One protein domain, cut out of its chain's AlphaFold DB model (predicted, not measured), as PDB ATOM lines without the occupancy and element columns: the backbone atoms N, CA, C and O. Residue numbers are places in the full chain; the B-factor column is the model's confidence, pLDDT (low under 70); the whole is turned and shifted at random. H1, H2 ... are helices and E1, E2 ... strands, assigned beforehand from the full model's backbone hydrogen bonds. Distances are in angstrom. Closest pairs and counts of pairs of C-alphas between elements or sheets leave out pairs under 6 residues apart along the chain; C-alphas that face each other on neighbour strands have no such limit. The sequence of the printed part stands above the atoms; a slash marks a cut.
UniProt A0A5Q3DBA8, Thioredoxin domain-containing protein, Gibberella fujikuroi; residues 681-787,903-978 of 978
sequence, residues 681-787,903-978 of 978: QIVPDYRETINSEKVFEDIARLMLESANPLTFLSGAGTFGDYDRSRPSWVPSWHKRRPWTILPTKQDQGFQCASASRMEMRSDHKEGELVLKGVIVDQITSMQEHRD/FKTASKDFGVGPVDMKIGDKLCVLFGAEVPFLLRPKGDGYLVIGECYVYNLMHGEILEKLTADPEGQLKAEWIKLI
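What this domain is: This is residues 681 to 787 and 903 to 978 of the 978 residues of the protein "Thioredoxin domain-containing protein" of Gibberella fujikuroi (UniProt A0A5Q3DBA8). Little regular structure: seven antiparallel strands fold into a partly closed barrel, H1 and H3 at opposite ends. Of 183 printed residues, 70 are in named elements, H1, H2, E1 to E6, H3, E7, mixed in class. It is compact, radius of gyration of the C-alphas 16.3 A, spanning 52 by 40 by 36 A.

How they stand to each other: H1, residues 692 to 703, is not on the sheet; H2, 711 to 715, and H3, 957 to 964, only graze it. H2 has 0 of 1 O i to N i+4 and 2 of 2 O i to N i+3 pairs within range. E1, 769 to 782, bends 96 degrees; its N 774 and O 925 of E4, 922 to 926, are 2.8 A apart. E6, 941 to 947, and E7, 973 to 977, come closest at C-alphas 941 and 976, 4.7 A.

Where its parts are: C-alpha 692 is at (296.135, 246.518, 351.855), C-alpha 977 at (303.407, 262.070, 341.226); E1 spans 27.7 A.

The domain as a whole: The printed part is cut between residues 787 and 903, with 115 residues not printed and the C-alphas of 787 and 903 16.6 A apart; the H2-to-E1 link is long; 11 printed residues have pLDDT under 70.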
ATOM      1  N   GLN A 681     282.698 247.463 340.924       91.38
ATOM      2  CA  GLN A 681     283.803 246.846 340.188       91.38
ATOM      3  C   GLN A 681     284.853 246.228 341.127       91.38
ATOM      4  O   GLN A 681     285.763 245.538 340.672       91.38
ATOM      5  N   ILE A 682     284.733 246.456 342.439       92.50
ATOM      6  CA  ILE A 682     285.689 245.980 343.438       92.50
ATOM      7  C   ILE A 682     285.270 244.593 343.923       92.50
ATOM      8  O   ILE A 682     284.176 244.409 344.455       92.50
ATOM      9  N   VAL A 683     286.181 243.629 343.803       89.88
ATOM     10  CA  VAL A 683     286.015 242.283 344.361       89.88
ATOM     11  C   VAL A 683     286.827 242.180 345.658       89.88
ATOM     12  O   VAL A 683     288.050 242.335 345.608       89.88
ATOM     13  N   PRO A 684     286.192 241.941 346.823       91.56
ATOM     14  CA  PRO A 684     286.907 241.783 348.085       91.56
ATOM     15  C   PRO A 684     287.895 240.615 348.067       91.56
ATOM     16  O   PRO A 684     287.517 239.484 347.763       91.56
ATOM     17  N   ASP A 685     289.141 240.876 348.462       85.19
ATOM     18  CA  ASP A 685     290.196 239.868 348.545       85.19
ATOM     19  C   ASP A 685     290.933 239.927 349.890       85.19
ATOM     20  O   ASP A 685     291.757 240.804 350.183       85.19
ATOM     21  N   TYR A 686     290.623 238.949 350.739       84.25
ATOM     22  CA  TYR A 686     291.174 238.848 352.084       84.25
ATOM     23  C   TYR A 686     292.444 238.003 352.177       84.25
ATOM     24  O   TYR A 686     292.962 237.859 353.282       84.25
ATOM     25  N   ARG A 687     292.992 237.493 351.064       79.88
ATOM     26  CA  ARG A 687     294.229 236.695 351.096       79.88
ATOM     27  C   ARG A 687     295.355 237.486 351.766       79.88
ATOM     28  O   ARG A 687     295.561 238.659 351.451       79.88
ATOM     29  N   GLU A 688     296.079 236.850 352.688       74.56
ATOM     30  CA  GLU A 688     297.171 237.491 353.445       74.56
ATOM     31  C   GLU A 688     298.337 237.913 352.535       74.56
ATOM     32  O   GLU A 688     299.035 238.880 352.824       74.56
ATOM     33  N   THR A 689     298.493 237.259 351.380       75.69
ATOM     34  CA  THR A 689     299.465 237.635 350.342       75.69
ATOM     35  C   THR A 689     299.155 238.982 349.680       75.69
ATOM     36  O   THR A 689     300.026 239.554 349.029       75.69
ATOM     37  N   ILE A 690     297.922 239.488 349.804       79.44
ATOM     38  CA  ILE A 690     297.484 240.748 349.201       79.44
ATOM     39  C   ILE A 690     297.543 241.864 350.245       79.44
ATOM     40  O   ILE A 690     296.674 241.985 351.118       79.44
ATOM     41  N   ASN A 691     298.573 242.702 350.111       87.38
ATOM     42  CA  ASN A 691     298.799 243.876 350.946       87.38
ATOM     43  C   ASN A 691     297.679 244.917 350.755       87.38
ATOM     44  O   ASN A 691     297.327 245.263 349.626       87.38
ATOM     45  N   SER A 692     297.158 245.466 351.856       91.06
ATOM     46  CA  SER A 692     296.135 246.518 351.855       91.06
ATOM     47  C   SER A 692     296.531 247.745 351.030       91.06
ATOM     48  O   SER A 692     295.676 248.366 350.415       91.06
ATOM     49  N   GLU A 693     297.816 248.086 350.965       89.56
ATOM     50  CA  GLU A 693     298.283 249.232 350.172       89.56
ATOM     51  C   GLU A 693     298.174 249.009 348.680       89.56
ATOM     52  O   GLU A 693     297.821 249.931 347.952       89.56
ATOM     53  N   LYS A 694     298.424 247.775 348.239       89.81
ATOM     54  CA  LYS A 694     298.226 247.403 346.845       89.81
ATOM     55  C   LYS A 694     296.747 247.511 346.486       89.81
ATOM     56  O   LYS A 694     296.411 248.121 345.480       89.81
ATOM     57  N   VAL A 695     295.869 247.039 347.375       93.62
ATOM     58  CA  VAL A 695     294.416 247.221 347.239       93.62
ATOM     59  C   VAL A 695     294.057 248.706 347.142       93.62
ATOM     60  O   VAL A 695     293.248 249.078 346.297       93.62
ATOM     61  N   PHE A 696     294.661 249.573 347.962       94.69
ATOM     62  CA  PHE A 696     294.377 251.007 347.905       94.69
ATOM     63  C   PHE A 696     294.862 251.672 346.617       94.69
ATOM     64  O   PHE A 696     294.129 252.484 346.056       94.69
ATOM     65  N   GLU A 697     296.046 251.308 346.123       93.31
ATOM     66  CA  GLU A 697     296.543 251.793 344.833       93.31
ATOM     67  C   GLU A 697     295.647 251.325 343.683       93.31
ATOM     68  O   GLU A 697     295.259 252.140 342.850       93.31
ATOM     69  N   ASP A 698     295.262 250.049 343.657       93.00
ATOM     70  CA  ASP A 698     294.422 249.492 342.594       93.00
ATOM     71  C   ASP A 698     293.043 250.177 342.556       93.00
ATOM     72  O   ASP A 698     292.532 250.502 341.484       93.00
ATOM     73  N   ILE A 699     292.467 250.493 343.721       95.12
ATOM     74  CA  ILE A 699     291.209 251.249 343.816       95.12
ATOM     75  C   ILE A 699     291.400 252.711 343.410       95.12
ATOM     76  O   ILE A 699     290.547 253.262 342.717       95.12
ATOM     77  N   ALA A 700     292.496 253.356 343.814       95.06
ATOM     78  CA  ALA A 700     292.795 254.721 343.387       95.06
ATOM     79  C   ALA A 700     292.953 254.795 341.859       95.06
ATOM     80  O   ALA A 700     292.464 255.733 341.235       95.06
ATOM     81  N   ARG A 701     293.554 253.772 341.237       93.19
ATOM     82  CA  ARG A 701     293.638 253.653 339.773       93.19
ATOM     83  C   ARG A 701     292.272 253.433 339.133       93.19
ATOM     84  O   ARG A 701     291.975 254.091 338.146       93.19
ATOM     85  N   LEU A 702     291.423 252.591 339.719       94.06
ATOM     86  CA  LEU A 702     290.044 252.398 339.261       94.06
ATOM     87  C   LEU A 702     289.235 253.711 339.295       94.06
ATOM     88  O   LEU A 702     288.438 253.981 338.401       94.06
ATOM     89  N   MET A 703     289.458 254.564 340.300       94.06
ATOM     90  CA  MET A 703     288.791 255.868 340.398       94.06
ATOM     91  C   MET A 703     289.201 256.856 339.298       94.06
ATOM     92  O   MET A 703     288.409 257.746 338.991       94.06
ATOM     93  N   LEU A 704     290.373 256.695 338.669       92.75
ATOM     94  CA  LEU A 704     290.804 257.534 337.539       92.75
ATOM     95  C   LEU A 704     289.903 257.374 336.301       92.75
ATOM     96  O   LEU A 704     289.946 258.210 335.403       92.75
ATOM     97  N   GLU A 705     289.082 256.324 336.254       90.06
ATOM     98  CA  GLU A 705     288.107 256.071 335.187       90.06
ATOM     99  C   GLU A 705     286.715 256.657 335.501       90.06
ATOM    100  O   GLU A 705     285.803 256.588 334.676       90.06
ATOM    101  N   SER A 706     286.533 257.232 336.695       89.38
ATOM    102  CA  SER A 706     285.265 257.820 337.136       89.38
ATOM    103  C   SER A 706     285.015 259.216 336.541       89.38
ATOM    104  O   SER A 706     285.891 259.826 335.929       89.38
ATOM    105  N   ALA A 707     283.804 259.752 336.742       84.06
ATOM    106  CA  ALA A 707     283.430 261.080 336.246       84.06
ATOM    107  C   ALA A 707     284.272 262.224 336.851       84.06
ATOM    108  O   ALA A 707     284.537 263.202 336.156       84.06
ATOM    109  N   ASN A 708     284.706 262.086 338.111       86.00
ATOM    110  CA  ASN A 708     285.568 263.047 338.808       86.00
ATOM    111  C   ASN A 708     286.867 262.336 339.238       86.00
ATOM    112  O   ASN A 708     287.024 261.939 340.397       86.00
ATOM    113  N   PRO A 709     287.801 262.116 338.299       89.69
ATOM    114  CA  PRO A 709     288.852 261.115 338.455       89.69
ATOM    115  C   PRO A 709     289.910 261.467 339.504       89.69
ATOM    116  O   PRO A 709     290.602 260.577 339.982       89.69
ATOM    117  N   LEU A 710     290.040 262.742 339.886       92.69
ATOM    118  CA  LEU A 710     291.068 263.213 340.822       92.69
ATOM    119  C   LEU A 710     290.544 263.541 342.228       92.69
ATOM    120  O   LEU A 710     291.344 263.869 343.103       92.69
ATOM    121  N   THR A 711     289.239 263.401 342.492       90.56
ATOM    122  CA  THR A 711     288.621 263.697 343.802       90.56
ATOM    123  C   THR A 711     289.278 262.920 344.953       90.56
ATOM    124  O   THR A 711     289.406 263.418 346.073       90.56
ATOM    125  N   PHE A 712     289.763 261.699 344.696       92.75
ATOM    126  CA  PHE A 712     290.418 260.885 345.721       92.75
ATOM    127  C   PHE A 712     291.751 261.479 346.217       92.75
ATOM    128  O   PHE A 712     292.158 261.172 347.342       92.75
ATOM    129  N   LEU A 713     292.416 262.347 345.436       93.19
ATOM    130  CA  LEU A 713     293.701 262.959 345.803       93.19
ATOM    131  C   LEU A 713     293.599 263.856 347.040       93.19
ATOM    132  O   LEU A 713     294.561 263.944 347.802       93.19
ATOM    133  N   SER A 714     292.433 264.441 347.320       89.00
ATOM    134  CA  SER A 714     292.185 265.171 348.573       89.00
ATOM    135  C   SER A 714     292.299 264.282 349.818       89.00
ATOM    136  O   SER A 714     292.456 264.769 350.933       89.00
ATOM    137  N   GLY A 715     292.260 262.955 349.648       88.50
ATOM    138  CA  GLY A 715     292.491 261.980 350.715       88.50
ATOM    139  C   GLY A 715     293.946 261.510 350.801       88.50
ATOM    140  O   GLY A 715     294.286 260.735 351.707       88.50
ATOM    141  N   ALA A 716     294.786 261.927 349.855       91.12
ATOM    142  CA  ALA A 716     296.180 261.536 349.722       91.12
ATOM    143  C   ALA A 716     297.123 262.509 350.455       91.12
ATOM    144  O   ALA A 716     296.708 263.370 351.233       91.12
ATOM    145  N   GLY A 717     298.426 262.328 350.264       89.69
ATOM    146  CA  GLY A 717     299.460 263.235 350.744       89.69
ATOM    147  C   GLY A 717     300.185 262.797 352.016       89.69
ATOM    148  O   GLY A 717     299.861 261.766 352.616       89.69
ATOM    149  N   THR A 718     301.169 263.582 352.464       84.94
ATOM    150  CA  THR A 718     302.155 263.138 353.470       84.94
ATOM    151  C   THR A 718     301.761 263.318 354.937       84.94
ATOM    152  O   THR A 718     302.585 262.987 355.776       84.94
ATOM    153  N   PHE A 719     300.547 263.787 355.253       76.88
ATOM    154  CA  PHE A 719     300.126 264.143 356.621       76.88
ATOM    155  C   PHE A 719     300.586 263.148 357.718       76.88
ATOM    156  O   PHE A 719     300.091 262.015 357.778       76.88
ATOM    157  N   GLY A 720     301.464 263.609 358.618       71.50
ATOM    158  CA  GLY A 720     301.916 262.907 359.826       71.50
ATOM    159  C   GLY A 720     302.907 261.761 359.562       71.50
ATOM    160  O   GLY A 720     303.939 261.948 358.919       71.50
ATOM    161  N   ASP A 721     302.595 260.560 360.072       67.00
ATOM    162  CA  ASP A 721     303.401 259.328 359.937       67.00
ATOM    163  C   ASP A 721     303.289 258.709 358.528       67.00
ATOM    164  O   ASP A 721     302.843 257.565 358.341       67.00
ATOM    165  N   TYR A 722     303.615 259.488 357.499       80.00
ATOM    166  CA  TYR A 722     303.626 259.014 356.121       80.00
ATOM    167  C   TYR A 722     304.798 258.063 355.862       80.00
ATOM    168  O   TYR A 722     305.969 258.377 356.096       80.00
ATOM    169  N   ASP A 723     304.455 256.887 355.339       79.25
ATOM    170  CA  ASP A 723     305.404 255.860 354.938       79.25
ATOM    171  C   ASP A 723     305.971 256.205 353.559       79.25
ATOM    172  O   ASP A 723     305.279 256.144 352.544       79.25
ATOM    173  N   ARG A 724     307.258 256.559 353.526       80.69
ATOM    174  CA  ARG A 724     307.958 256.986 352.305       80.69
ATOM    175  C   ARG A 724     308.194 255.862 351.295       80.69
ATOM    176  O   ARG A 724     308.722 256.160 350.224       80.69
ATOM    177  N   SER A 725     307.880 254.613 351.639       81.62
ATOM    178  CA  SER A 725     307.966 253.469 350.726       81.62
ATOM    179  C   SER A 725     306.776 253.367 349.765       81.62
ATOM    180  O   SER A 725     306.824 252.569 348.834       81.62
ATOM    181  N   ARG A 726     305.724 254.170 349.971       87.19
ATOM    182  CA  ARG A 726     304.462 254.103 349.223       87.19
ATOM    183  C   ARG A 726     304.213 255.387 348.440       87.19
ATOM    184  O   ARG A 726     304.680 256.440 348.882       87.19
ATOM    185  N   PRO A 727     303.420 255.354 347.362       93.25
ATOM    186  CA  PRO A 727     303.140 256.554 346.592       93.25
ATOM    187  C   PRO A 727     302.337 257.583 347.379       93.25
ATOM    188  O   PRO A 727     301.334 257.260 348.012       93.25
ATOM    189  N   SER A 728     302.755 258.844 347.334       94.62
ATOM    190  CA  SER A 728     302.103 259.930 348.080       94.62
ATOM    191  C   SER A 728     300.718 260.296 347.543       94.62
ATOM    192  O   SER A 728     299.906 260.860 348.278       94.62
ATOM    193  N   TRP A 729     300.441 259.964 346.280       94.62
ATOM    194  CA  TRP A 729     299.158 260.196 345.620       94.62
ATOM    195  C   TRP A 729     298.105 259.128 345.960       94.62
ATOM    196  O   TRP A 729     296.926 259.355 345.706       94.62
ATOM    197  N   VAL A 730     298.489 258.003 346.581       94.44
ATOM    198  CA  VAL A 730     297.551 256.950 347.004       94.44
ATOM    199  C   VAL A 730     297.049 257.233 348.429       94.44
ATOM    200  O   VAL A 730     297.846 257.284 349.374       94.44
ATOM    201  N   PRO A 731     295.732 257.394 348.646       92.25
ATOM    202  CA  PRO A 731     295.185 257.608 349.980       92.25
ATOM    203  C   PRO A 731     295.326 256.381 350.891       92.25
ATOM    204  O   PRO A 731     294.808 255.303 350.611       92.25
ATOM    205  N   SER A 732     295.904 256.557 352.081       88.81
ATOM    206  CA  SER A 732     295.835 255.535 353.137       88.81
ATOM    207  C   SER A 732     294.487 255.610 353.874       88.81
ATOM    208  O   SER A 732     294.403 256.234 354.936       88.81
ATOM    209  N   TRP A 733     293.413 255.014 353.340       90.62
ATOM    210  CA  TRP A 733     292.050 255.124 353.913       90.62
ATOM    211  C   TRP A 733     291.895 254.551 355.332       90.62
ATOM    212  O   TRP A 733     291.017 254.967 356.090       90.62
ATOM    213  N   HIS A 734     292.779 253.637 355.735       88.06
ATOM    214  CA  HIS A 734     292.819 253.090 357.095       88.06
ATOM    215  C   HIS A 734     293.399 254.041 358.139       88.06
ATOM    216  O   HIS A 734     293.134 253.865 359.330       88.06
ATOM    217  N   LYS A 735     294.134 255.073 357.719       86.44
ATOM    218  CA  LYS A 735     294.624 256.113 358.621       86.44
ATOM    219  C   LYS A 735     293.560 257.191 358.785       86.44
ATOM    220  O   LYS A 735     292.946 257.645 357.812       86.44
ATOM    221  N   ARG A 736     293.368 257.639 360.027       79.38
ATOM    222  CA  ARG A 736     292.599 258.860 360.282       79.38
ATOM    223  C   ARG A 736     293.293 260.011 359.562       79.38
ATOM    224  O   ARG A 736     294.514 260.134 359.632       79.38
ATOM    225  N   ARG A 737     292.509 260.824 358.863       77.00
ATOM    226  CA  ARG A 737     292.981 262.056 358.241       77.00
ATOM    227  C   ARG A 737     292.141 263.226 358.736       77.00
ATOM    228  O   ARG A 737     291.015 263.002 359.183       77.00
ATOM    229  N   PRO A 738     292.713 264.434 358.684       68.75
ATOM    230  CA  PRO A 738     291.970 265.673 358.792       68.75
ATOM    231  C   PRO A 738     290.737 265.763 357.905       68.75
ATOM    232  O   PRO A 738     290.596 265.030 356.927       68.75
ATOM    233  N   TRP A 739     289.908 266.743 358.237       71.44
ATOM    234  CA  TRP A 739     288.844 267.236 357.380       71.44
ATOM    235  C   TRP A 739     289.383 267.659 356.005       71.44
ATOM    236  O   TRP A 739     290.466 268.245 355.931       71.44
ATOM    237  N   THR A 740     288.639 267.368 354.937       80.62
ATOM    238  CA  THR A 740     289.004 267.786 353.577       80.62
ATOM    239  C   THR A 740     288.366 269.120 353.211       80.62
ATOM    240  O   THR A 740     287.267 269.424 353.667       80.62
ATOM    241  N   ILE A 741     289.042 269.899 352.373       84.00
ATOM    242  CA  ILE A 741     288.575 271.174 351.817       84.00
ATOM    243  C   ILE A 741     287.433 270.942 350.823       84.00
ATOM    244  O   ILE A 741     286.557 271.790 350.693       84.00
ATOM    245  N   LEU A 742     287.411 269.784 350.149       80.19
ATOM    246  CA  LEU A 742     286.320 269.451 349.238       80.19
ATOM    247  C   LEU A 742     284.957 269.484 349.944       80.19
ATOM    248  O   LEU A 742     284.783 268.804 350.964       80.19
ATOM    249  N   PRO A 743     283.977 270.215 349.385       70.94
ATOM    250  CA  PRO A 743     282.655 270.282 349.965       70.94
ATOM    251  C   PRO A 743     281.943 268.930 349.842       70.94
ATOM    252  O   PRO A 743     282.079 268.190 348.866       70.94
ATOM    253  N   THR A 744     281.132 268.612 350.848       67.38
ATOM    254  CA  THR A 744     280.304 267.394 350.855       67.38
ATOM    255  C   THR A 744     279.141 267.471 349.866       67.38
ATOM    256  O   THR A 744     278.592 266.445 349.474       67.38
ATOM    257  N   LYS A 745     278.771 268.680 349.439       68.31
ATOM    258  CA  LYS A 745     277.812 268.931 348.364       68.31
ATOM    259  C   LYS A 745     278.573 269.501 347.172       68.31
ATOM    260  O   LYS A 745     279.300 270.473 347.336       68.31
ATOM    261  N   GLN A 746     278.394 268.903 345.997       65.81
ATOM    262  CA  GLN A 746     279.064 269.363 344.785       65.81
ATOM    263  C   GLN A 746     278.636 270.800 344.457       65.81
ATOM    264  O   GLN A 746     277.440 271.097 344.394       65.81
ATOM    265  N   ASP A 747     279.621 271.664 344.245       69.38
ATOM    266  CA  ASP A 747     279.449 273.043 343.806       69.38
ATOM    267  C   ASP A 747     280.113 273.192 342.437       69.38
ATOM    268  O   ASP A 747     281.294 272.884 342.276       69.38
ATOM    269  N   GLN A 748     279.344 273.626 341.436       66.19
ATOM    270  CA  GLN A 748     279.857 273.817 340.079       66.19
ATOM    271  C   GLN A 748     280.860 274.975 339.995       66.19
ATOM    272  O   GLN A 748     281.674 274.996 339.076       66.19
ATOM    273  N   GLY A 749     280.813 275.920 340.937       68.50
ATOM    274  CA  GLY A 749     281.754 277.030 341.016       68.50
ATOM    275  C   GLY A 749     283.079 276.651 341.673       68.50
ATOM    276  O   GLY A 749     284.097 277.245 341.337       68.50
ATOM    277  N   PHE A 750     283.103 275.668 342.576       78.50
ATOM    278  CA  PHE A 750     284.292 275.299 343.357       78.50
ATOM    279  C   PHE A 750     285.175 274.287 342.609       78.50
ATOM    280  O   PHE A 750     285.311 273.127 343.003       78.50
ATOM    281  N   GLN A 751     285.729 274.712 341.474       84.00
ATOM    282  CA  GLN A 751     286.556 273.884 340.599       84.00
ATOM    283  C   GLN A 751     287.773 274.661 340.089       84.00
ATOM    284  O   GLN A 751     287.710 275.352 339.069       84.00
ATOM    285  N   CYS A 752     288.923 274.471 340.742       88.19
ATOM    286  CA  CYS A 752     290.164 275.176 340.397       88.19
ATOM    287  C   CYS A 752     290.617 274.972 338.938       88.19
ATOM    288  O   CYS A 752     291.278 275.830 338.355       88.19
ATOM    289  N   ALA A 753     290.240 273.840 338.334       86.69
ATOM    290  CA  ALA A 753     290.586 273.481 336.969       86.69
ATOM    291  C   ALA A 753     289.424 273.671 335.973       86.69
ATOM    292  O   ALA A 753     289.468 273.053 334.913       86.69
ATOM    293  N   SER A 754     288.396 274.477 336.289       82.25
ATOM    294  CA  SER A 754     287.294 274.900 335.389       82.25
ATOM    295  C   SER A 754     286.742 273.787 334.472       82.25
ATOM    296  O   SER A 754     286.671 273.933 333.252       82.25
ATOM    297  N   ALA A 755     286.437 272.616 335.042       72.94
ATOM    298  CA  ALA A 755     285.981 271.422 334.314       72.94
ATOM    299  C   ALA A 755     286.892 270.929 333.158       72.94
ATOM    300  O   ALA A 755     286.453 270.151 332.302       72.94
ATOM    301  N   SER A 756     288.167 271.336 333.118       85.44
ATOM    302  CA  SER A 756     289.166 270.757 332.214       85.44
ATOM    303  C   SER A 756     289.238 269.246 332.410       85.44
ATOM    304  O   SER A 756     289.153 268.732 333.527       85.44
ATOM    305  N   ARG A 757     289.380 268.506 331.308       89.12
ATOM    306  CA  ARG A 757     289.497 267.050 331.390       89.12
ATOM    307  C   ARG A 757     290.855 266.678 331.968       89.12
ATOM    308  O   ARG A 757     291.870 267.249 331.576       89.12
ATOM    309  N   MET A 758     290.865 265.673 332.840       93.19
ATOM    310  CA  MET A 758     292.105 265.030 333.256       93.19
ATOM    311  C   MET A 758     292.848 264.518 332.017       93.19
ATOM    312  O   MET A 758     292.302 263.760 331.214       93.19
ATOM    313  N   GLU A 759     294.106 264.922 331.884       93.00
ATOM    314  CA  GLU A 759     295.030 264.387 330.892       93.00
ATOM    315  C   GLU A 759     296.097 263.567 331.613       93.00
ATOM    316  O   GLU A 759     296.762 264.048 332.534       93.00
ATOM    317  N   MET A 760     296.267 262.325 331.175       92.69
ATOM    318  CA  MET A 760     297.135 261.345 331.808       92.69
ATOM    319  C   MET A 760     297.986 260.656 330.740       92.69
ATOM    320  O   MET A 760     297.514 260.382 329.635       92.69
ATOM    321  N   ARG A 761     299.260 260.406 331.045       90.38
ATOM    322  CA  ARG A 761     300.162 259.665 330.151       90.38
ATOM    323  C   ARG A 761     299.881 258.163 330.215       90.38
ATOM    324  O   ARG A 761     299.575 257.658 331.273       90.38
ATOM    325  N   SER A 762     299.997 257.419 329.122       78.56
ATOM    326  CA  SER A 762     299.689 255.976 329.138       78.56
ATOM    327  C   SER A 762     300.812 255.088 329.700       78.56
ATOM    328  O   SER A 762     300.567 253.929 330.023       78.56
ATOM    329  N   ASP A 763     302.040 255.599 329.824       74.62
ATOM    330  CA  ASP A 763     303.256 254.859 330.182       74.62
ATOM    331  C   ASP A 763     303.552 254.852 331.694       74.62
ATOM    332  O   ASP A 763     304.647 255.196 332.137       74.62
ATOM    333  N   HIS A 764     302.575 254.463 332.516       70.25
ATOM    334  CA  HIS A 764     302.755 254.432 333.970       70.25
ATOM    335  C   HIS A 764     303.514 253.203 334.464       70.25
ATOM    336  O   HIS A 764     303.260 252.073 334.047       70.25
ATOM    337  N   LYS A 765     304.399 253.430 335.434       81.00
ATOM    338  CA  LYS A 765     305.008 252.381 336.252       81.00
ATOM    339  C   LYS A 765     304.228 252.211 337.550       81.00
ATOM    340  O   LYS A 765     303.503 253.111 337.979       81.00
ATOM    341  N   GLU A 766     304.399 251.057 338.182       82.00
ATOM    342  CA  GLU A 766     303.878 250.821 339.528       82.00
ATOM    343  C   GLU A 766     304.378 251.910 340.487       82.00
ATOM    344  O   GLU A 766     305.544 252.309 340.440       82.00
ATOM    345  N   GLY A 767     303.466 252.444 341.298       87.50
ATOM    346  CA  GLY A 767     303.722 253.560 342.200       87.50
ATOM    347  C   GLY A 767     303.789 254.961 341.574       87.50
ATOM    348  O   GLY A 767     303.785 255.945 342.307       87.50
ATOM    349  N   GLU A 768     303.774 255.100 340.248       92.56
ATOM    350  CA  GLU A 768     303.832 256.405 339.577       92.56
ATOM    351  C   GLU A 768     302.469 256.795 338.974       92.56
ATOM    352  O   GLU A 768     301.719 255.945 338.473       92.56
ATOM    353  N   LEU A 769     302.165 258.098 338.994       95.00
ATOM    354  CA  LEU A 769     301.014 258.699 338.313       95.00
ATOM    355  C   LEU A 769     301.444 259.996 337.618       95.00
ATOM    356  O   LEU A 769     301.908 260.928 338.266       95.00
ATOM    357  N   VAL A 770     301.308 260.064 336.292       95.69
ATOM    358  CA  VAL A 770     301.767 261.216 335.492       95.69
ATOM    359  C   VAL A 770     300.576 261.943 334.880       95.69
ATOM    360  O   VAL A 770     299.953 261.444 333.940       95.69
ATOM    361  N   LEU A 771     300.291 263.131 335.408       95.94
ATOM    362  CA  LEU A 771     299.139 263.961 335.054       95.94
ATOM    363  C   LEU A 771     299.587 265.267 334.416       95.94
ATOM    364  O   LEU A 771     300.698 265.732 334.654       95.94
ATOM    365  N   LYS A 772     298.718 265.892 333.632       95.69
ATOM    366  CA  LYS A 772     298.953 267.256 333.161       95.69
ATOM    367  C   LYS A 772     298.453 268.275 334.176       95.69
ATOM    368  O   LYS A 772     297.381 268.115 334.762       95.69
ATOM    369  N   GLY A 773     299.233 269.324 334.384       95.44
ATOM    370  CA  GLY A 773     298.904 270.383 335.326       95.44
ATOM    371  C   GLY A 773     299.789 271.602 335.141       95.44
ATOM    372  O   GLY A 773     300.548 271.698 334.177       95.44
ATOM    373  N   VAL A 774     299.657 272.551 336.060       95.56
ATOM    374  CA  VAL A 774     300.331 273.850 336.016       95.56
ATOM    375  C   VAL A 774     300.899 274.141 337.396       95.56
ATOM    376  O   VAL A 774     300.150 274.224 338.374       95.56
ATOM    377  N   ILE A 775     302.216 274.324 337.477       96.00
ATOM    378  CA  ILE A 775     302.861 274.876 338.669       96.00
ATOM    379  C   ILE A 775     302.640 276.387 338.663       96.00
ATOM    380  O   ILE A 775     303.170 277.104 337.818       96.00
ATOM    381  N   VAL A 776     301.825 276.852 339.604       94.81
ATOM    382  CA  VAL A 776     301.394 278.245 339.723       94.81
ATOM    383  C   VAL A 776     302.458 279.082 340.423       94.81
ATOM    384  O   VAL A 776     302.798 280.165 339.962       94.81
ATOM    385  N   ASP A 777     302.972 278.588 341.552       95.19
ATOM    386  CA  ASP A 777     303.911 279.328 342.401       95.19
ATOM    387  C   ASP A 777     304.661 278.377 343.363       95.19
ATOM    388  O   ASP A 777     304.545 277.149 343.294       95.19
ATOM    389  N   GLN A 778     305.447 278.930 344.282       96.19
ATOM    390  CA  GLN A 778     306.199 278.229 345.311       96.19
ATOM    391  C   GLN A 778     306.009 278.879 346.682       96.19
ATOM    392  O   GLN A 778     305.996 280.101 346.812       96.19
ATOM    393  N   ILE A 779     305.935 278.050 347.724       96.56
ATOM    394  CA  ILE A 779     305.815 278.500 349.112       96.56
ATOM    395  C   ILE A 779     307.119 279.150 349.584       96.56
ATOM    396  O   ILE A 779     308.178 278.518 349.560       96.56
ATOM    397  N   THR A 780     307.038 280.388 350.071       95.06
ATOM    398  CA  THR A 780     308.181 281.166 350.593       95.06
ATOM    399  C   THR A 780     308.127 281.356 352.104       95.06
ATOM    400  O   THR A 780     309.161 281.516 352.750       95.06
ATOM    401  N   SER A 781     306.929 281.306 352.683       92.31
ATOM    402  CA  SER A 781     306.699 281.473 354.113       92.31
ATOM    403  C   SER A 781     305.487 280.659 354.550       92.31
ATOM    404  O   SER A 781     304.557 280.440 353.775       92.31
ATOM    405  N   MET A 782     305.502 280.200 355.797       90.69
ATOM    406  CA  MET A 782     304.420 279.436 356.407       90.69
ATOM    407  C   MET A 782     304.318 279.775 357.887       90.69
ATOM    408  O   MET A 782     305.327 280.050 358.539       90.69
ATOM    409  N   GLN A 783     303.105 279.734 358.422       85.06
ATOM    410  CA  GLN A 783     302.883 279.942 359.844       85.06
ATOM    411  C   GLN A 783     303.458 278.772 360.660       85.06
ATOM    412  O   GLN A 783     303.422 277.609 360.238       85.06
ATOM    413  N   GLU A 784     303.958 279.063 361.860       75.12
ATOM    414  CA  GLU A 784     304.242 278.029 362.854       75.12
ATOM    415  C   GLU A 784     302.974 277.261 363.243       75.12
ATOM    416  O   GLU A 784     301.847 277.755 363.114       75.12
ATOM    417  N   HIS A 785     303.173 276.036 363.728       68.69
ATOM    418  CA  HIS A 785     302.083 275.170 364.147       68.69
ATOM    419  C   HIS A 785     301.199 275.869 365.201       68.69
ATOM    420  O   HIS A 785     301.645 276.707 365.995       68.69
ATOM    421  N   ARG A 786     299.892 275.597 365.174       68.25
ATOM    422  CA  ARG A 786     298.948 276.131 366.165       68.25
ATOM    423  C   ARG A 786     299.065 275.293 367.444       68.25
ATOM    424  O   ARG A 786     298.222 274.446 367.711       68.25
ATOM    425  N   ASP A 787     300.136 275.491 368.208       51.97
ATOM    426  CA  ASP A 787     300.363 274.754 369.456       51.97
ATOM    427  C   ASP A 787     299.417 275.222 370.565       51.97
ATOM    428  O   ASP A 787     299.581 276.304 371.119       51.97
ATOM    429  N   PHE A 903     300.048 279.971 354.558       93.94
ATOM    430  CA  PHE A 903     301.272 280.126 353.780       93.94
ATOM    431  C   PHE A 903     301.225 281.364 352.892       93.94
ATOM    432  O   PHE A 903     300.157 281.908 352.617       93.94
ATOM    433  N   LYS A 904     302.402 281.758 352.407       94.12
ATOM    434  CA  LYS A 904     302.593 282.771 351.368       94.12
ATOM    435  C   LYS A 904     303.397 282.193 350.218       94.12
ATOM    436  O   LYS A 904     304.271 281.343 350.432       94.12
ATOM    437  N   THR A 905     303.125 282.678 349.020       93.94
ATOM    438  CA  THR A 905     303.827 282.286 347.801       93.94
ATOM    439  C   THR A 905     304.883 283.323 347.395       93.94
ATOM    440  O   THR A 905     305.044 284.352 348.059       93.94
ATOM    441  N   ALA A 906     305.660 283.068 346.337       91.69
ATOM    442  CA  ALA A 906     306.665 284.020 345.859       91.69
ATOM    443  C   ALA A 906     306.032 285.258 345.207       91.69
ATOM    444  O   ALA A 906     306.579 286.354 345.332       91.69
ATOM    445  N   SER A 907     304.849 285.109 344.606       89.19
ATOM    446  CA  SER A 907     304.075 286.208 344.011       89.19
ATOM    447  C   SER A 907     303.293 287.039 345.035       89.19
ATOM    448  O   SER A 907     302.473 287.864 344.647       89.19
ATOM    449  N   LYS A 908     303.550 286.845 346.339       85.19
ATOM    450  CA  LYS A 908     302.837 287.475 347.466       85.19
ATOM    451  C   LYS A 908     301.346 287.114 347.578       85.19
ATOM    452  O   LYS A 908     300.631 287.767 348.331       85.19
ATOM    453  N   ASP A 909     300.894 286.050 346.917       88.88
ATOM    454  CA  ASP A 909     299.607 285.432 347.245       88.88
ATOM    455  C   ASP A 909     299.715 284.655 348.567       88.88
ATOM    456  O   ASP A 909     300.806 284.337 349.056       88.88
ATOM    457  N   PHE A 910     298.570 284.343 349.169       92.88
ATOM    458  CA  PHE A 910     298.499 283.583 350.411       92.88
ATOM    459  C   PHE A 910     297.293 282.648 350.428       92.88
ATOM    460  O   PHE A 910     296.316 282.827 349.702       92.88
ATOM    461  N   GLY A 911     297.382 281.624 351.269       94.00
ATOM    462  CA  GLY A 911     296.369 280.584 351.374       94.00
ATOM    463  C   GLY A 911     296.573 279.728 352.611       94.00
ATOM    464  O   GLY A 911     297.422 280.024 353.455       94.00
ATOM    465  N   VAL A 912     295.803 278.651 352.713       92.88
ATOM    466  CA  VAL A 912     295.955 277.634 353.758       92.88
ATOM    467  C   VAL A 912     296.280 276.288 353.137       92.88
ATOM    468  O   VAL A 912     295.701 275.886 352.131       92.88
ATOM    469  N   GLY A 913     297.248 275.596 353.725       92.56
ATOM    470  CA  GLY A 913     297.743 274.314 353.235       92.56
ATOM    471  C   GLY A 913     298.067 273.360 354.382       92.56
ATOM    472  O   GLY A 913     298.049 273.779 355.544       92.56
ATOM    473  N   PRO A 914     298.366 272.089 354.076       91.62
ATOM    474  CA  PRO A 914     298.596 271.046 355.067       91.62
ATOM    475  C   PRO A 914     299.686 271.429 356.066       91.62
ATOM    476  O   PRO A 914     300.703 272.019 355.690       91.62
ATOM    477  N   VAL A 915     299.543 271.030 357.331       89.25
ATOM    478  CA  VAL A 915     300.580 271.259 358.362       89.25
ATOM    479  C   VAL A 915     301.961 270.714 357.974       89.25
ATOM    480  O   VAL A 915     302.974 271.289 358.362       89.25
ATOM    481  N   ASP A 916     302.019 269.691 357.125       90.06
ATOM    482  CA  ASP A 916     303.256 269.055 356.652       90.06
ATOM    483  C   ASP A 916     303.991 269.814 355.537       90.06
ATOM    484  O   ASP A 916     305.089 269.408 355.116       90.06
ATOM    485  N   MET A 917     303.403 270.905 355.038       93.25
ATOM    486  CA  MET A 917     304.036 271.731 354.016       93.25
ATOM    487  C   MET A 917     305.359 272.324 354.500       93.25
ATOM    488  O   MET A 917     305.608 272.469 355.701       93.25
ATOM    489  N   LYS A 918     306.218 272.675 353.551       94.12
ATOM    490  CA  LYS A 918     307.517 273.295 353.777       94.12
ATOM    491  C   LYS A 918     307.736 274.430 352.794       94.12
ATOM    492  O   LYS A 918     307.213 274.430 351.682       94.12
ATOM    493  N   ILE A 919     308.591 275.363 353.205       96.50
ATOM    494  CA  ILE A 919     309.175 276.340 352.289       96.50
ATOM    495  C   ILE A 919     309.811 275.573 351.130       96.50
ATOM    496  O   ILE A 919     310.574 274.627 351.334       96.50
ATOM    497  N   GLY A 920     309.466 275.987 349.920       96.81
ATOM    498  CA  GLY A 920     309.927 275.380 348.690       96.81
ATOM    499  C   GLY A 920     308.943 274.414 348.025       96.81
ATOM    500  O   GLY A 920     309.155 274.100 346.851       96.81
ATOM    501  N   ASP A 921     307.876 273.990 348.709       97.94
ATOM    502  CA  ASP A 921     306.797 273.217 348.087       97.94
ATOM    503  C   ASP A 921     306.115 274.050 346.980       97.94
ATOM    504  O   ASP A 921     306.082 275.282 347.031       97.94
ATOM    505  N   LYS A 922     305.624 273.383 345.939       97.69
ATOM    506  CA  LYS A 922     305.051 273.985 344.733       97.69
ATOM    507  C   LYS A 922     303.531 273.986 344.804       97.69
ATOM    508  O   LYS A 922     302.936 272.957 345.107       97.69
ATOM    509  N   LEU A 923     302.921 275.125 344.502       97.50
ATOM    510  CA  LEU A 923     301.477 275.270 344.357       97.50
ATOM    511  C   LEU A 923     301.083 274.835 342.945       97.50
ATOM    512  O   LEU A 923     301.573 275.406 341.973       97.50
ATOM    513  N   CYS A 924     300.233 273.819 342.832       96.88
ATOM    514  CA  CYS A 924     299.902 273.173 341.566       96.88
ATOM    515  C   CYS A 924     298.390 273.082 341.355       96.88
ATOM    516  O   CYS A 924     297.657 272.676 342.255       96.88
ATOM    517  N   VAL A 925     297.943 273.361 340.130       95.94
ATOM    518  CA  VAL A 925     296.596 273.026 339.647       95.94
ATOM    519  C   VAL A 925     296.722 271.856 338.675       95.94
ATOM    520  O   VAL A 925     297.359 271.977 337.630       95.94
ATOM    521  N   LEU A 926     296.158 270.701 339.034       95.69
ATOM    522  CA  LEU A 926     296.098 269.522 338.163       95.69
ATOM    523  C   LEU A 926     294.831 269.589 337.304       95.69
ATOM    524  O   LEU A 926     293.765 269.948 337.802       95.69
ATOM    525  N   PHE A 927     294.919 269.243 336.020       93.75
ATOM    526  CA  PHE A 927     293.739 269.256 335.151       93.75
ATOM    527  C   PHE A 927     292.754 268.163 335.573       93.75
ATOM    528  O   PHE A 927     293.153 267.033 335.846       93.75
ATOM    529  N   GLY A 928     291.469 268.511 335.648       90.50
ATOM    530  CA  GLY A 928     290.424 267.651 336.213       90.50
ATOM    531  C   GLY A 928     290.350 267.619 337.744       90.50
ATOM    532  O   GLY A 928     289.545 266.859 338.277       90.50
ATOM    533  N   ALA A 929     291.160 268.408 338.460       91.19
ATOM    534  CA  ALA A 929     291.060 268.538 339.912       91.19
ATOM    535  C   ALA A 929     290.077 269.639 340.340       91.19
ATOM    536  O   ALA A 929     289.942 270.682 339.699       91.19
ATOM    537  N   GLU A 930     289.429 269.420 341.481       90.00
ATOM    538  CA  GLU A 930     288.482 270.366 342.084       90.00
ATOM    539  C   GLU A 930     289.200 271.428 342.938       90.00
ATOM    540  O   GLU A 930     288.765 272.575 342.994       90.00
ATOM    541  N   VAL A 931     290.353 271.088 343.524       91.88
ATOM    542  CA  VAL A 931     291.150 271.961 344.407       91.88
ATOM    543  C   VAL A 931     292.634 271.965 344.024       91.88
ATOM    544  O   VAL A 931     293.117 270.983 343.448       91.88
ATOM    545  N   PRO A 932     293.386 273.039 344.335       94.94
ATOM    546  CA  PRO A 932     294.827 273.059 344.125       94.94
ATOM    547  C   PRO A 932     295.558 272.184 345.153       94.94
ATOM    548  O   PRO A 932     295.096 271.977 346.277       94.94
ATOM    549  N   PHE A 933     296.746 271.709 344.782       96.19
ATOM    550  CA  PHE A 933     297.581 270.828 345.598       96.19
ATOM    551  C   PHE A 933     298.963 271.427 345.847       96.19
ATOM    552  O   PHE A 933     299.559 272.049 344.965       96.19
ATOM    553  N   LEU A 934     299.513 271.167 347.034       97.19
ATOM    554  CA  LEU A 934     300.927 271.400 347.313       97.19
ATOM    555  C   LEU A 934     301.743 270.153 346.968       97.19
ATOM    556  O   LEU A 934     301.458 269.050 347.441       97.19
ATOM    557  N   LEU A 935     302.783 270.345 346.160       97.94
ATOM    558  CA  LEU A 935     303.658 269.300 345.641       97.94
ATOM    559  C   LEU A 935     305.107 269.549 346.062       97.94
ATOM    560  O   LEU A 935     305.651 270.631 345.855       97.94
ATOM    561  N   ARG A 936     305.778 268.540 346.616       96.94
ATOM    562  CA  ARG A 936     307.185 268.643 347.020       96.94
ATOM    563  C   ARG A 936     308.099 267.981 345.993       96.94
ATOM    564  O   ARG A 936     307.984 266.768 345.815       96.94
ATOM    565  N   PRO A 937     309.045 268.715 345.384       96.75
ATOM    566  CA  PRO A 937     310.023 268.123 344.474       96.75
ATOM    567  C   PRO A 937     310.827 267.001 345.150       96.75
ATOM    568  O   PRO A 937     311.360 267.190 346.249       96.75
ATOM    569  N   LYS A 938     310.933 265.836 344.501       94.12
ATOM    570  CA  LYS A 938     311.748 264.698 344.954       94.12
ATOM    571  C   LYS A 938     312.177 263.839 343.761       94.12
ATOM    572  O   LYS A 938     311.359 263.166 343.145       94.12
ATOM    573  N   GLY A 939     313.482 263.793 343.490       92.75
ATOM    574  CA  GLY A 939     314.010 263.055 342.339       92.75
ATOM    575  C   GLY A 939     313.531 263.671 341.023       92.75
ATOM    576  O   GLY A 939     313.667 264.876 340.837       92.75
ATOM    577  N   ASP A 940     312.972 262.845 340.138       92.25
ATOM    578  CA  ASP A 940     312.381 263.255 338.856       92.25
ATOM    579  C   ASP A 940     310.860 263.513 338.932       92.25
ATOM    580  O   ASP A 940     310.213 263.697 337.902       92.25
ATOM    581  N   GLY A 941     310.283 263.517 340.137       95.31
ATOM    582  CA  GLY A 941     308.854 263.712 340.362       95.31
ATOM    583  C   GLY A 941     308.541 264.522 341.618       95.31
ATOM    584  O   GLY A 941     309.380 265.251 342.158       95.31
ATOM    585  N   TYR A 942     307.301 264.393 342.081       97.06
ATOM    586  CA  TYR A 942     306.739 265.170 343.174       97.06
ATOM    587  C   TYR A 942     306.012 264.280 344.176       97.06
ATOM    588  O   TYR A 942     305.203 263.434 343.803       97.06
ATOM    589  N   LEU A 943     306.248 264.527 345.464       96.31
ATOM    590  CA  LEU A 943     305.363 264.030 346.510       96.31
ATOM    591  C   LEU A 943     304.140 264.945 346.609       96.31
ATOM    592  O   LEU A 943     304.294 266.156 346.770       96.31
ATOM    593  N   VAL A 944     302.941 264.377 346.598       96.38
ATOM    594  CA  VAL A 944     301.716 265.064 347.008       96.38
ATOM    595  C   VAL A 944     301.820 265.348 348.502       96.38
ATOM    596  O   VAL A 944     301.984 264.431 349.302       96.38
ATOM    597  N   ILE A 945     301.751 266.614 348.904       94.88
ATOM    598  CA  ILE A 945     301.705 266.991 350.322       94.88
ATOM    599  C   ILE A 945     300.255 267.009 350.803       94.88
ATOM    600  O   ILE A 945     299.957 266.465 351.865       94.88
ATOM    601  N   GLY A 946     299.358 267.553 349.983       93.06
ATOM    602  CA  GLY A 946     297.916 267.566 350.201       93.06
ATOM    603  C   GLY A 946     297.251 268.710 349.441       93.06
ATOM    604  O   GLY A 946     297.925 269.498 348.773       93.06
ATOM    605  N   GLU A 947     295.931 268.783 349.544       93.25
ATOM    606  CA  GLU A 947     295.140 269.894 349.014       93.25
ATOM    607  C   GLU A 947     295.424 271.204 349.761       93.25
ATOM    608  O   GLU A 947     295.881 271.207 350.905       93.25
ATOM    609  N   CYS A 948     295.147 272.329 349.115       93.88
ATOM    610  CA  CYS A 948     295.239 273.655 349.707       93.88
ATOM    611  C   CYS A 948     294.109 274.554 349.209       93.88
ATOM    612  O   CYS A 948     293.447 274.246 348.222       93.88
ATOM    613  N   TYR A 949     293.909 275.677 349.890       93.94
ATOM    614  CA  TYR A 949     292.948 276.697 349.500       93.94
ATOM    615  C   TYR A 949     293.662 278.025 349.262       93.94
ATOM    616  O   TYR A 949     294.386 278.517 350.133       93.94
ATOM    617  N   VAL A 950     293.428 278.616 348.092       93.56
ATOM    618  CA  VAL A 950     293.911 279.945 347.705       93.56
ATOM    619  C   VAL A 950     292.764 280.646 346.995       93.56
ATOM    620  O   VAL A 950     292.335 280.173 345.951       93.56
ATOM    621  N   TYR A 951     292.286 281.764 347.548       90.75
ATOM    622  CA  TYR A 951     291.027 282.403 347.132       90.75
ATOM    623  C   TYR A 951     290.901 282.603 345.612       90.75
ATOM    624  O   TYR A 951     289.923 282.168 345.026       90.75
ATOM    625  N   ASN A 952     291.929 283.156 344.958       88.88
ATOM    626  CA  ASN A 952     291.904 283.450 343.515       88.88
ATOM    627  C   ASN A 952     292.260 282.246 342.616       88.88
ATOM    628  O   ASN A 952     292.722 282.460 341.494       88.88
ATOM    629  N   LEU A 953     292.206 281.012 343.129       91.69
ATOM    630  CA  LEU A 953     292.495 279.790 342.365       91.69
ATOM    631  C   LEU A 953     291.350 278.776 342.414       91.69
ATOM    632  O   LEU A 953     291.505 277.681 341.880       91.69
ATOM    633  N   MET A 954     290.245 279.076 343.098       89.94
ATOM    634  CA  MET A 954     289.197 278.087 343.373       89.94
ATOM    635  C   MET A 954     288.139 278.005 342.270       89.94
ATOM    636  O   MET A 954     287.348 277.065 342.274       89.94
ATOM    637  N   HIS A 955     288.141 278.943 341.320       89.38
ATOM    638  CA  HIS A 955     287.059 279.150 340.354       89.38
ATOM    639  C   HIS A 955     287.530 279.121 338.887       89.38
ATOM    640  O   HIS A 955     286.811 279.558 337.990       89.38
ATOM    641  N   GLY A 956     288.717 278.567 338.611       89.38
ATOM    642  CA  GLY A 956     289.218 278.354 337.246       89.38
ATOM    643  C   GLY A 956     290.143 279.444 336.702       89.38
ATOM    644  O   GLY A 956     290.574 279.372 335.550       89.38
ATOM    645  N   GLU A 957     290.513 280.417 337.530       91.69
ATOM    646  CA  GLU A 957     291.268 281.619 337.165       91.69
ATOM    647  C   GLU A 957     292.623 281.300 336.507       91.69
ATOM    648  O   GLU A 957     293.125 282.055 335.672       91.69
ATOM    649  N   ILE A 958     293.242 280.163 336.850       90.25
ATOM    650  CA  ILE A 958     294.512 279.728 336.243       90.25
ATOM    651  C   ILE A 958     294.353 279.357 334.774       90.25
ATOM    652  O   ILE A 958     295.235 279.668 333.973       90.25
ATOM    653  N   LEU A 959     293.245 278.722 334.401       87.81
ATOM    654  CA  LEU A 959     292.998 278.367 333.006       87.81
ATOM    655  C   LEU A 959     292.673 279.599 332.165       87.81
ATOM    656  O   LEU A 959     293.121 279.687 331.019       87.81
ATOM    657  N   GLU A 960     291.974 280.576 332.741       88.44
ATOM    658  CA  GLU A 960     291.764 281.876 332.102       88.44
ATOM    659  C   GLU A 960     293.103 282.573 331.835       88.44
ATOM    660  O   GLU A 960     293.359 282.994 330.707       88.44
ATOM    661  N   LYS A 961     294.006 282.601 332.828       87.19
ATOM    662  CA  LYS A 961     295.360 283.165 332.682       87.19
ATOM    663  C   LYS A 961     296.192 282.445 331.615       87.19
ATOM    664  O   LYS A 961     296.822 283.111 330.801       87.19
ATOM    665  N   LEU A 962     296.168 281.110 331.579       87.06
ATOM    666  CA  LEU A 962     296.871 280.319 330.554       87.06
ATOM    667  C   LEU A 962     296.345 280.576 329.143       87.06
ATOM    668  O   LEU A 962     297.116 280.584 328.189       87.06
ATOM    669  N   THR A 963     295.033 280.766 329.009       86.19
ATOM    670  CA  THR A 963     294.403 281.044 327.713       86.19
ATOM    671  C   THR A 963     294.691 282.473 327.258       86.19
ATOM    672  O   THR A 963     294.899 282.710 326.069       86.19
ATOM    673  N   ALA A 964     294.719 283.422 328.198       87.38
ATOM    674  CA  ALA A 964     294.991 284.829 327.930       87.38
ATOM    675  C   ALA A 964     296.459 285.105 327.560       87.38
ATOM    676  O   ALA A 964     296.707 285.997 326.750       87.38
ATOM    677  N   ASP A 965     297.414 284.346 328.112       85.94
ATOM    678  CA  ASP A 965     298.848 284.485 327.818       85.94
ATOM    679  C   ASP A 965     299.551 283.122 327.619       85.94
ATOM    680  O   ASP A 965     300.253 282.635 328.512       85.94
ATOM    681  N   PRO A 966     299.399 282.485 326.439       77.25
ATOM    682  CA  PRO A 966     299.981 281.167 326.162       77.25
ATOM    683  C   PRO A 966     301.519 281.142 326.128       77.25
ATOM    684  O   PRO A 966     302.123 280.079 326.283       77.25
ATOM    685  N   GLU A 967     302.161 282.290 325.887       78.94
ATOM    686  CA  GLU A 967     303.626 282.432 325.883       78.94
ATOM    687  C   GLU A 967     304.183 282.904 327.237       78.94
ATOM    688  O   GLU A 967     305.405 283.010 327.399       78.94
ATOM    689  N   GLY A 968     303.301 283.130 328.212       77.38
ATOM    690  CA  GLY A 968     303.623 283.598 329.549       77.38
ATOM    691  C   GLY A 968     304.461 282.626 330.383       77.38
ATOM    692  O   GLY A 968     304.908 281.554 329.955       77.38
ATOM    693  N   GLN A 969     304.703 283.019 331.635       78.81
ATOM    694  CA  GLN A 969     305.490 282.215 332.579       78.81
ATOM    695  C   GLN A 969     304.761 280.938 333.027       78.81
ATOM    696  O   GLN A 969     305.421 279.945 333.335       78.81
ATOM    697  N   LEU A 970     303.425 280.945 333.038       88.31
ATOM    698  CA  LEU A 970     302.608 279.773 333.348       88.31
ATOM    699  C   LEU A 970     302.530 278.859 332.126       88.31
ATOM    700  O   LEU A 970     302.148 279.295 331.043       88.31
ATOM    701  N   LYS A 971     302.867 277.579 332.297       91.12
ATOM    702  CA  LYS A 971     302.803 276.578 331.226       91.12
ATOM    703  C   LYS A 971     302.199 275.286 331.747       91.12
ATOM    704  O   LYS A 971     302.485 274.869 332.867       91.12
ATOM    705  N   ALA A 972     301.382 274.651 330.912       92.56
ATOM    706  CA  ALA A 972     300.921 273.297 331.171       92.56
ATOM    707  C   ALA A 972     302.083 272.316 330.963       92.56
ATOM    708  O   ALA A 972     302.709 272.297 329.900       92.56
ATOM    709  N   GLU A 973     302.348 271.481 331.958       94.38
ATOM    710  CA  GLU A 973     303.436 270.510 331.943       94.38
ATOM    711  C   GLU A 973     302.999 269.155 332.517       94.38
ATOM    712  O   GLU A 973     301.925 269.012 333.106       94.38
ATOM    713  N   TRP A 974     303.818 268.128 332.282       95.88
ATOM    714  CA  TRP A 974     303.588 266.787 332.816       95.88
ATOM    715  C   TRP A 974     304.153 266.691 334.232       95.88
ATOM    716  O   TRP A 974     305.362 266.783 334.438       95.88
ATOM    717  N   ILE A 975     303.271 266.461 335.196       96.88
ATOM    718  CA  ILE A 975     303.558 266.340 336.619       96.88
ATOM    719  C   ILE A 975     303.575 264.860 336.996       96.88
ATOM    720  O   ILE A 975     302.548 264.181 336.976       96.88
ATOM    721  N   LYS A 976     304.757 264.352 337.350       96.31
ATOM    722  CA  LYS A 976     304.956 262.984 337.838       96.31
ATOM    723  C   LYS A 976     304.777 262.936 339.356       96.31
ATOM    724  O   LYS A 976     305.636 263.421 340.087       96.31
ATOM    725  N   LEU A 977     303.681 262.350 339.820       96.12
ATOM    726  CA  LEU A 977     303.407 262.070 341.226       96.12
ATOM    727  C   LEU A 977     304.010 260.714 341.612       96.12
ATOM    728  O   LEU A 977     303.837 259.732 340.883       96.12
ATOM    729  N   ILE A 978     304.721 260.677 342.743       92.75
ATOM    730  CA  ILE A 978     305.478 259.505 343.223       92.75
ATOM    731  C   ILE A 978     305.173 259.114 344.660       92.75
ATOM    732  O   ILE A 978     304.541 259.903 345.405       92.75
TER     733      ILE A 978